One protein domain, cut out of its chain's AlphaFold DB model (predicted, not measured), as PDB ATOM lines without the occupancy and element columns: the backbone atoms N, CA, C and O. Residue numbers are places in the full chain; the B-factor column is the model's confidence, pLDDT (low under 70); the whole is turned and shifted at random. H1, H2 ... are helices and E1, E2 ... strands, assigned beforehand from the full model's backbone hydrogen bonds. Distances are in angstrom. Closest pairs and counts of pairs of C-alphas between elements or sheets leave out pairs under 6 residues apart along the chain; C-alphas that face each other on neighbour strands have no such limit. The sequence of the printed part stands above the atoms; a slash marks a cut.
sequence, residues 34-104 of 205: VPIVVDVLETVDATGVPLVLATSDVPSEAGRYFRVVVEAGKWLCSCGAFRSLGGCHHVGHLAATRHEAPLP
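Overview. This is residues 34 to 104 of the 205 residues of the protein "SWIM-type domain-containing protein" of uncultured Chloroflexi bacterium (UniProt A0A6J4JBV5). A strongly twisted sheet of four strands curls round the short helix H2, while the smaller helix H1 is off the sheet. The 71 printed residues include E1, E2, E3, E4, H1 and H2 in chain order. The strands form a meander, E1 E2 E3 E4, each the antiparallel neighbour of the one before. The class is mixed; the whole is compact, with radius of gyration of the C-alphas 11.9 A and spans 34 by 24 by 19 A.

Along the chain. E1, residues 38 to 44, begins at C-alpha (231.508, 160.636, 132.804) and measures 19.4 A. E2 is residues 50 to 56, 20.4 A; E3, 66 to 71, 15.5 A; E4, 74 to 77, 10.1 A. H1 is residues 82 to 85, 5.7 A; H2, 89 to 96, 10.1 A, ends at C-alpha (221.346, 160.496, 137.865).

Arrangement. Hairpin E1 and E2 has N 41 and O 53 within hydrogen-bond range, 2.8 A; hairpin E2 and E3, N 66 and O 54, 2.8 A; hairpin E3 and E4, N 76 and O 69, 2.8 A. H2 is on the sheet; its closest C-alphas to E4 are Val 91 and Trp 75, 6.0 A. Every O i to N i+4 pair in H2 is within range; H1 is too short for one.

Size, cuts and confidence. The C-alphas of Val 34 and Thr 47, the two farthest apart, are 37.3 A apart. The printed part has no cut and no long link. pLDDT is under 70 at residues 34 to 35, 80 to 86 and 100 to 104.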
ATOM      1  N   VAL A  34     224.731 162.350 122.014       50.12
ATOM      2  CA  VAL A  34     225.813 161.396 122.106       50.12
ATOM      3  C   VAL A  34     225.869 161.057 123.587       50.12
ATOM      4  O   VAL A  34     225.851 161.984 124.406       50.12
ATOM      5  N   PRO A  35     225.828 159.770 123.953       63.09
ATOM      6  CA  PRO A  35     226.039 159.385 125.334       63.09
ATOM      7  C   PRO A  35     227.408 159.919 125.753       63.09
ATOM      8  O   PRO A  35     228.416 159.548 125.165       63.09
ATOM      9  N   ILE A  36     227.409 160.846 126.708       71.44
ATOM     10  CA  ILE A  36     228.632 161.365 127.313       71.44
ATOM     11  C   ILE A  36     228.991 160.400 128.429       71.44
ATOM     12  O   ILE A  36     228.194 160.202 129.355       71.44
ATOM     13  N   VAL A  37     230.171 159.806 128.339       79.88
ATOM     14  CA  VAL A  37     230.724 159.018 129.436       79.88
ATOM     15  C   VAL A  37     231.341 159.989 130.432       79.88
ATOM     16  O   VAL A  37     232.099 160.882 130.056       79.88
ATOM     17  N   VAL A  38     230.967 159.845 131.701       83.00
ATOM     18  CA  VAL A  38     231.508 160.636 132.804       83.00
ATOM     19  C   VAL A  38     232.165 159.688 133.783       83.00
ATOM     20  O   VAL A  38     231.498 158.797 134.304       83.00
ATOM     21  N   ASP A  39     233.439 159.937 134.058       84.19
ATOM     22  CA  ASP A  39     234.178 159.248 135.108       84.19
ATOM     23  C   ASP A  39     234.334 160.174 136.311       84.19
ATOM     24  O   ASP A  39     234.556 161.384 136.169       84.19
ATOM     25  N   VAL A  40     234.214 159.595 137.503       85.38
ATOM     26  CA  VAL A  40     234.276 160.310 138.777       85.38
ATOM     27  C   VAL A  40     235.414 159.746 139.616       85.38
ATOM     28  O   VAL A  40     235.546 158.537 139.779       85.38
ATOM     29  N   LEU A  41     236.230 160.643 140.159       84.62
ATOM     30  CA  LEU A  41     237.309 160.340 141.083       84.62
ATOM     31  C   LEU A  41     237.068 161.084 142.397       84.62
ATOM     32  O   LEU A  41     237.079 162.318 142.440       84.62
ATOM     33  N   GLU A  42     236.898 160.326 143.473       85.19
ATOM     34  CA  GLU A  42     236.911 160.846 144.836       85.19
ATOM     35  C   GLU A  42     238.352 160.920 145.344       85.19
ATOM     36  O   GLU A  42     239.119 159.962 145.249       85.19
ATOM     37  N   THR A  43     238.746 162.077 145.863       84.25
ATOM     38  CA  THR A  43     240.097 162.302 146.385       84.25
ATOM     39  C   THR A  43     240.071 163.350 147.496       84.25
ATOM     40  O   THR A  43     239.005 163.791 147.917       84.25
ATOM     41  N   VAL A  44     241.233 163.757 147.996       85.56
ATOM     42  CA  VAL A  44     241.383 164.852 148.959       85.56
ATOM     43  C   VAL A  44     242.314 165.919 148.401       85.56
ATOM     44  O   VAL A  44     243.223 165.630 147.622       85.56
ATOM     45  N   ASP A  45     242.074 167.174 148.767       80.50
ATOM     46  CA  ASP A  45     242.959 168.272 148.408       80.50
ATOM     47  C   ASP A  45     244.195 168.336 149.313       80.50
ATOM     48  O   ASP A  45     244.402 167.517 150.211       80.50
ATOM     49  N   ALA A  46     245.021 169.359 149.091       79.00
ATOM     50  CA  ALA A  46     246.258 169.531 149.836       79.00
ATOM     51  C   ALA A  46     246.108 169.767 151.334       79.00
ATOM     52  O   ALA A  46     247.066 169.628 152.091       79.00
ATOM     53  N   THR A  47     244.905 170.132 151.740       82.25
ATOM     54  CA  THR A  47     244.519 170.381 153.119       82.25
ATOM     55  C   THR A  47     243.718 169.219 153.705       82.25
ATOM     56  O   THR A  47     243.221 169.329 154.822       82.25
ATOM     57  N   GLY A  48     243.601 168.100 152.978       77.69
ATOM     58  CA  GLY A  48     242.832 166.927 153.388       77.69
ATOM     59  C   GLY A  48     241.325 167.074 153.176       77.69
ATOM     60  O   GLY A  48     240.558 166.244 153.660       77.69
ATOM     61  N   VAL A  49     240.870 168.114 152.468       79.75
ATOM     62  CA  VAL A  49     239.441 168.335 152.222       79.75
ATOM     63  C   VAL A  49     238.970 167.399 151.110       79.75
ATOM     64  O   VAL A  49     239.571 167.404 150.035       79.75
ATOM     65  N   PRO A  50     237.882 166.634 151.312       79.81
ATOM     66  CA  PRO A  50     237.316 165.787 150.271       79.81
ATOM     67  C   PRO A  50     236.986 166.561 148.988       79.81
ATOM     68  O   PRO A  50     236.396 167.645 149.014       79.81
ATOM     69  N   LEU A  51     237.352 165.976 147.853       84.19
ATOM     70  CA  LEU A  51     237.122 166.473 146.506       84.19
ATOM     71  C   LEU A  51     236.416 165.411 145.671       84.19
ATOM     72  O   LEU A  51     236.816 164.251 145.659       84.19
ATOM     73  N   VAL A  52     235.437 165.854 144.888       87.19
ATOM     74  CA  VAL A  52     234.908 165.087 143.758       87.19
ATOM     75  C   VAL A  52     235.457 165.710 142.486       87.19
ATOM     76  O   VAL A  52     235.268 166.905 142.237       87.19
ATOM     77  N   LEU A  53     236.155 164.915 141.687       87.75
ATOM     78  CA  LEU A  53     236.639 165.298 140.371       87.75
ATOM     79  C   LEU A  53     235.864 164.511 139.320       87.75
ATOM     80  O   LEU A  53     235.701 163.306 139.454       87.75
ATOM     81  N   ALA A  54     235.401 165.184 138.275       87.25
ATOM     82  CA  ALA A  54     234.715 164.547 137.162       87.25
ATOM     83  C   ALA A  54     235.441 164.850 135.852       87.25
ATOM     84  O   ALA A  54     235.948 165.958 135.661       87.25
ATOM     85  N   THR A  55     235.489 163.878 134.954       87.62
ATOM     86  CA  THR A  55     235.968 164.053 133.583       87.62
ATOM     87  C   THR A  55     234.940 163.499 132.607       87.62
ATOM     88  O   THR A  55     234.001 162.815 133.015       87.62
ATOM     89  N   SER A  56     235.084 163.825 131.326       85.19
ATOM     90  CA  SER A  56     234.205 163.306 130.288       85.19
ATOM     91  C   SER A  56     234.935 163.067 128.975       85.19
ATOM     92  O   SER A  56     235.998 163.637 128.718       85.19
ATOM     93  N   ASP A  57     234.325 162.249 128.126       82.12
ATOM     94  CA  ASP A  57     234.780 161.957 126.764       82.12
ATOM     95  C   ASP A  57     234.488 163.086 125.757       82.12
ATOM     96  O   ASP A  57     234.798 162.973 124.568       82.12
ATOM     97  N   VAL A  58     233.940 164.216 126.219       79.25
ATOM     98  CA  VAL A  58     233.731 165.400 125.387       79.25
ATOM     99  C   VAL A  58     235.089 165.900 124.862       79.25
ATOM    100  O   VAL A  58     235.966 166.218 125.666       79.25
ATOM    101  N   PRO A  59     235.285 166.082 123.539       77.50
ATOM    102  CA  PRO A  59     236.596 166.438 122.981       77.50
ATOM    103  C   PRO A  59     237.231 167.709 123.565       77.50
ATOM    104  O   PRO A  59     238.444 167.778 123.729       77.50
ATOM    105  N   SER A  60     236.428 168.717 123.932       74.81
ATOM    106  CA  SER A  60     236.921 169.949 124.574       74.81
ATOM    107  C   SER A  60     237.360 169.774 126.037       74.81
ATOM    108  O   SER A  60     237.906 170.698 126.648       74.81
ATOM    109  N   GLU A  61     237.071 168.614 126.617       79.19
ATOM    110  CA  GLU A  61     237.268 168.263 128.023       79.19
ATOM    111  C   GLU A  61     238.177 167.039 128.211       79.19
ATOM    112  O   GLU A  61     238.594 166.770 129.336       79.19
ATOM    113  N   ALA A  62     238.541 166.354 127.123       75.75
ATOM    114  CA  ALA A  62     239.348 165.143 127.138       75.75
ATOM    115  C   ALA A  62     240.648 165.322 127.945       75.75
ATOM    116  O   ALA A  62     241.414 166.267 127.739       75.75
ATOM    117  N   GLY A  63     240.881 164.402 128.887       76.88
ATOM    118  CA  GLY A  63     242.057 164.403 129.762       76.88
ATOM    119  C   GLY A  63     242.045 165.471 130.860       76.88
ATOM    120  O   GLY A  63     243.042 165.633 131.564       76.88
ATOM    121  N   ARG A  64     240.945 166.216 131.029       84.31
ATOM    122  CA  ARG A  64     240.809 167.254 132.056       84.31
ATOM    123  C   ARG A  64     239.850 166.802 133.144       84.31
ATOM    124  O   ARG A  64     238.754 166.325 132.860       84.31
ATOM    125  N   TYR A  65     240.244 167.034 134.388       86.38
ATOM    126  CA  TYR A  65     239.383 166.847 135.547       86.38
ATOM    127  C   TYR A  65     238.799 168.184 135.996       86.38
ATOM    128  O   TYR A  65     239.502 169.192 136.107       86.38
ATOM    129  N   PHE A  66     237.504 168.178 136.282       89.31
ATOM    130  CA  PHE A  66     236.757 169.314 136.793       89.31
ATOM    131  C   PHE A  66     236.350 169.037 138.228       89.31
ATOM    132  O   PHE A  66     235.745 168.011 138.530       89.31
ATOM    133  N   ARG A  67     236.645 169.984 139.115       89.75
ATOM    134  CA  ARG A  67     236.160 169.919 140.489       89.75
ATOM    135  C   ARG A  67     234.648 170.108 140.498       89.75
ATOM    136  O   ARG A  67     234.142 171.097 139.959       89.75
ATOM    137  N   VAL A  68     233.953 169.185 141.148       87.69
ATOM    138  CA  VAL A  68     232.537 169.314 141.469       87.69
ATOM    139  C   VAL A  68     232.417 169.611 142.959       87.69
ATOM    140  O   VAL A  68     233.028 168.943 143.792       87.69
ATOM    141  N   VAL A  69     231.666 170.654 143.300       86.31
ATOM    142  CA  VAL A  69     231.433 171.073 144.687       86.31
ATOM    143  C   VAL A  69     229.948 171.098 144.991       86.31
ATOM    144  O   VAL A  69     229.128 171.252 144.087       86.31
ATOM    145  N   VAL A  70     229.601 170.974 146.269       82.00
ATOM    146  CA  VAL A  70     228.237 171.202 146.745       82.00
ATOM    147  C   VAL A  70     228.196 172.511 147.510       82.00
ATOM    148  O   VAL A  70     228.824 172.651 148.556       82.00
ATOM    149  N   GLU A  71     227.421 173.462 147.003       80.25
ATOM    150  CA  GLU A  71     227.165 174.738 147.663       80.25
ATOM    151  C   GLU A  71     225.661 174.896 147.874       80.25
ATOM    152  O   GLU A  71     224.868 174.729 146.947       80.25
ATOM    153  N   ALA A  72     225.246 175.191 149.110       81.50
ATOM    154  CA  ALA A  72     223.836 175.362 149.480       81.50
ATOM    155  C   ALA A  72     222.914 174.213 148.997       81.50
ATOM    156  O   ALA A  72     221.797 174.448 148.533       81.50
ATOM    157  N   GLY A  73     223.398 172.966 149.078       77.06
ATOM    158  CA  GLY A  73     222.653 171.770 148.666       77.06
ATOM    159  C   GLY A  73     222.561 171.562 147.151       77.06
ATOM    160  O   GLY A  73     221.764 170.744 146.699       77.06
ATOM    161  N   LYS A  74     223.345 172.295 146.353       77.56
ATOM    162  CA  LYS A  74     223.383 172.166 144.894       77.56
ATOM    163  C   LYS A  74     224.779 171.800 144.427       77.56
ATOM    164  O   LYS A  74     225.759 172.408 144.848       77.56
ATOM    165  N   TRP A  75     224.849 170.840 143.515       82.12
ATOM    166  CA  TRP A  75     226.077 170.479 142.821       82.12
ATOM    167  C   TRP A  75     226.447 171.542 141.788       82.12
ATOM    168  O   TRP A  75     225.610 171.970 140.989       82.12
ATOM    169  N   LEU A  76     227.712 171.947 141.791       82.06
ATOM    170  CA  LEU A  76     228.279 172.942 140.894       82.06
ATOM    171  C   LEU A  76     229.546 172.386 140.250       82.06
ATOM    172  O   LEU A  76     230.384 171.782 140.914       82.06
ATOM    173  N   CYS A  77     229.698 172.630 138.954       86.00
ATOM    174  CA  CYS A  77     230.875 172.263 138.174       86.00
ATOM    175  C   CYS A  77     231.146 173.364 137.143       86.00
ATOM    176  O   CYS A  77     230.215 173.910 136.548       86.00
ATOM    177  N   SER A  78     232.420 173.691 136.930       81.06
ATOM    178  CA  SER A  78     232.876 174.771 136.046       81.06
ATOM    179  C   SER A  78     233.337 174.281 134.664       81.06
ATOM    180  O   SER A  78     234.218 174.882 134.048       81.06
ATOM    181  N   CYS A  79     232.762 173.184 134.161       80.69
ATOM    182  CA  CYS A  79     233.153 172.618 132.873       80.69
ATOM    183  C   CYS A  79     232.796 173.523 131.682       80.69
ATOM    184  O   CYS A  79     231.824 174.288 131.703       80.69
ATOM    185  N   GLY A  80     233.606 173.446 130.623       69.00
ATOM    186  CA  GLY A  80     233.470 174.303 129.443       69.00
ATOM    187  C   GLY A  80     232.232 173.980 128.603       69.00
ATOM    188  O   GLY A  80     231.661 174.881 127.985       69.00
ATOM    189  N   ALA A  81     231.771 172.727 128.629       68.38
ATOM    190  CA  ALA A  81     230.628 172.264 127.844       68.38
ATOM    191  C   ALA A  81     229.256 172.718 128.384       68.38
ATOM    192  O   ALA A  81     228.232 172.502 127.732       68.38
ATOM    193  N   PHE A  82     229.206 173.414 129.530       65.94
ATOM    194  CA  PHE A  82     227.953 173.889 130.132       65.94
ATOM    195  C   PHE A  82     227.061 174.657 129.140       65.94
ATOM    196  O   PHE A  82     225.841 174.500 129.110       65.94
ATOM    197  N   ARG A  83     227.673 175.503 128.300       56.72
ATOM    198  CA  ARG A  83     226.946 176.372 127.359       56.72
ATOM    199  C   ARG A  83     226.451 175.642 126.112       56.72
ATOM    200  O   ARG A  83     225.474 176.095 125.517       56.72
ATOM    201  N   SER A  84     227.110 174.559 125.712       59.84
ATOM    202  CA  SER A  84     226.784 173.812 124.494       59.84
ATOM    203  C   SER A  84     225.734 172.725 124.727       59.84
ATOM    204  O   SER A  84     224.976 172.424 123.812       59.84
ATOM    205  N   LEU A  85     225.639 172.196 125.951       58.72
ATOM    206  CA  LEU A  85     224.727 171.100 126.310       58.72
ATOM    207  C   LEU A  85     223.433 171.554 127.004       58.72
ATOM    208  O   LEU A  85     222.531 170.751 127.223       58.72
ATOM    209  N   GLY A  86     223.312 172.840 127.352       63.19
ATOM    210  CA  GLY A  86     222.147 173.361 128.081       63.19
ATOM    211  C   GLY A  86     222.115 172.984 129.570       63.19
ATOM    212  O   GLY A  86     221.140 173.293 130.251       63.19
ATOM    213  N   GLY A  87     223.184 172.365 130.075       71.94
ATOM    214  CA  GLY A  87     223.396 171.979 131.466       71.94
ATOM    215  C   GLY A  87     224.791 171.371 131.646       71.94
ATOM    216  O   GLY A  87     225.457 171.047 130.666       71.94
ATOM    217  N   CYS A  88     225.255 171.231 132.892       82.06
ATOM    218  CA  CYS A  88     226.503 170.515 133.171       82.06
ATOM    219  C   CYS A  88     226.241 169.005 133.149       82.06
ATOM    220  O   CYS A  88     225.485 168.507 133.984       82.06
ATOM    221  N   HIS A  89     226.889 168.274 132.243       82.50
ATOM    222  CA  HIS A  89     226.779 166.815 132.162       82.50
ATOM    223  C   HIS A  89     227.419 166.102 133.356       82.50
ATOM    224  O   HIS A  89     226.871 165.098 133.789       82.50
ATOM    225  N   HIS A  90     228.482 166.643 133.965       85.81
ATOM    226  CA  HIS A  90     229.046 166.077 135.201       85.81
ATOM    227  C   HIS A  90     228.041 166.129 136.362       85.81
ATOM    228  O   HIS A  90     227.805 165.132 137.037       85.81
ATOM    229  N   VAL A  91     227.393 167.283 136.568       84.94
ATOM    230  CA  VAL A  91     226.356 167.440 137.603       84.94
ATOM    231  C   VAL A  91     225.132 166.584 137.284       84.94
ATOM    232  O   VAL A  91     224.579 165.950 138.179       84.94
ATOM    233  N   GLY A  92     224.718 166.541 136.014       82.31
ATOM    234  CA  GLY A  92     223.624 165.682 135.565       82.31
ATOM    235  C   GLY A  92     223.904 164.201 135.817       82.31
ATOM    236  O   GLY A  92     223.023 163.495 136.298       82.31
ATOM    237  N   HIS A  93     225.137 163.750 135.562       83.62
ATOM    238  CA  HIS A  93     225.572 162.385 135.832       83.62
ATOM    239  C   HIS A  93     225.507 162.063 137.327       83.62
ATOM    240  O   HIS A  93     224.829 161.114 137.699       83.62
ATOM    241  N   LEU A  94     226.119 162.888 138.185       82.31
ATOM    242  CA  LEU A  94     226.110 162.682 139.641       82.31
ATOM    243  C   LEU A  94     224.689 162.643 140.222       82.31
ATOM    244  O   LEU A  94     224.391 161.833 141.098       82.31
ATOM    245  N   ALA A  95     223.789 163.489 139.711       79.31
ATOM    246  CA  ALA A  95     222.383 163.469 140.101       79.31
ATOM    247  C   ALA A  95     221.666 162.185 139.641       79.31
ATOM    248  O   ALA A  95     220.867 161.626 140.393       79.31
ATOM    249  N   ALA A  96     221.954 161.702 138.427       76.75
ATOM    250  CA  ALA A  96     221.346 160.496 137.865       76.75
ATOM    251  C   ALA A  96     221.840 159.208 138.543       76.75
ATOM    252  O   ALA A  96     221.043 158.303 138.786       76.75
ATOM    253  N   THR A  97     223.126 159.137 138.895       76.75
ATOM    254  CA  THR A  97     223.734 157.991 139.591       76.75
ATOM    255  C   THR A  97     223.538 158.026 141.105       76.75
ATOM    256  O   THR A  97     223.998 157.124 141.797       76.75
ATOM    257  N   ARG A  98     222.806 159.028 141.619       73.50
ATOM    258  CA  ARG A  98     222.551 159.243 143.054       73.50
ATOM    259  C   ARG A  98     223.835 159.280 143.877       73.50
ATOM    260  O   ARG A  98     223.879 158.773 144.994       73.50
ATOM    261  N   HIS A  99     224.868 159.891 143.318       70.94
ATOM    262  CA  HIS A  99     226.126 160.043 144.015       70.94
ATOM    263  C   HIS A  99     225.910 160.895 145.272       70.94
ATOM    264  O   HIS A  99     225.396 162.018 145.197       70.94
ATOM    265  N   GLU A 100     226.285 160.367 146.435       68.38
ATOM    266  CA  GLU A 100     226.211 161.125 147.680       68.38
ATOM    267  C   GLU A 100     227.326 162.169 147.701       68.38
ATOM    268  O   GLU A 100     228.447 161.927 147.249       68.38
ATOM    269  N   ALA A 101     227.007 163.374 148.169       59.78
ATOM    270  CA  ALA A 101     228.020 164.403 148.335       59.78
ATOM    271  C   ALA A 101     228.987 163.965 149.433       59.78
ATOM    272  O   ALA A 101     228.505 163.580 150.503       59.78
ATOM    273  N   PRO A 102     230.317 164.069 149.243       58.50
ATOM    274  CA  PRO A 102     231.220 163.872 150.358       58.50
ATOM    275  C   PRO A 102     230.890 164.941 151.393       58.50
ATOM    276  O   PRO A 102     231.083 166.141 151.178       58.50
ATOM    277  N   LEU A 103     230.308 164.503 152.508       49.91
ATOM    278  CA  LEU A 103     230.041 165.378 153.632       49.91
ATOM    279  C   LEU A 103     231.393 165.939 154.075       49.91
ATOM    280  O   LEU A 103     232.337 165.158 154.239       49.91
ATOM    281  N   PRO A 104     231.532 167.264 154.270       46.03
ATOM    282  CA  PRO A 104     232.748 167.793 154.856       46.03
ATOM    283  C   PRO A 104     232.885 167.138 156.228       46.03
ATOM    284  O   PRO A 104     232.101 167.428 157.136       46.03
TER     285      PRO A 104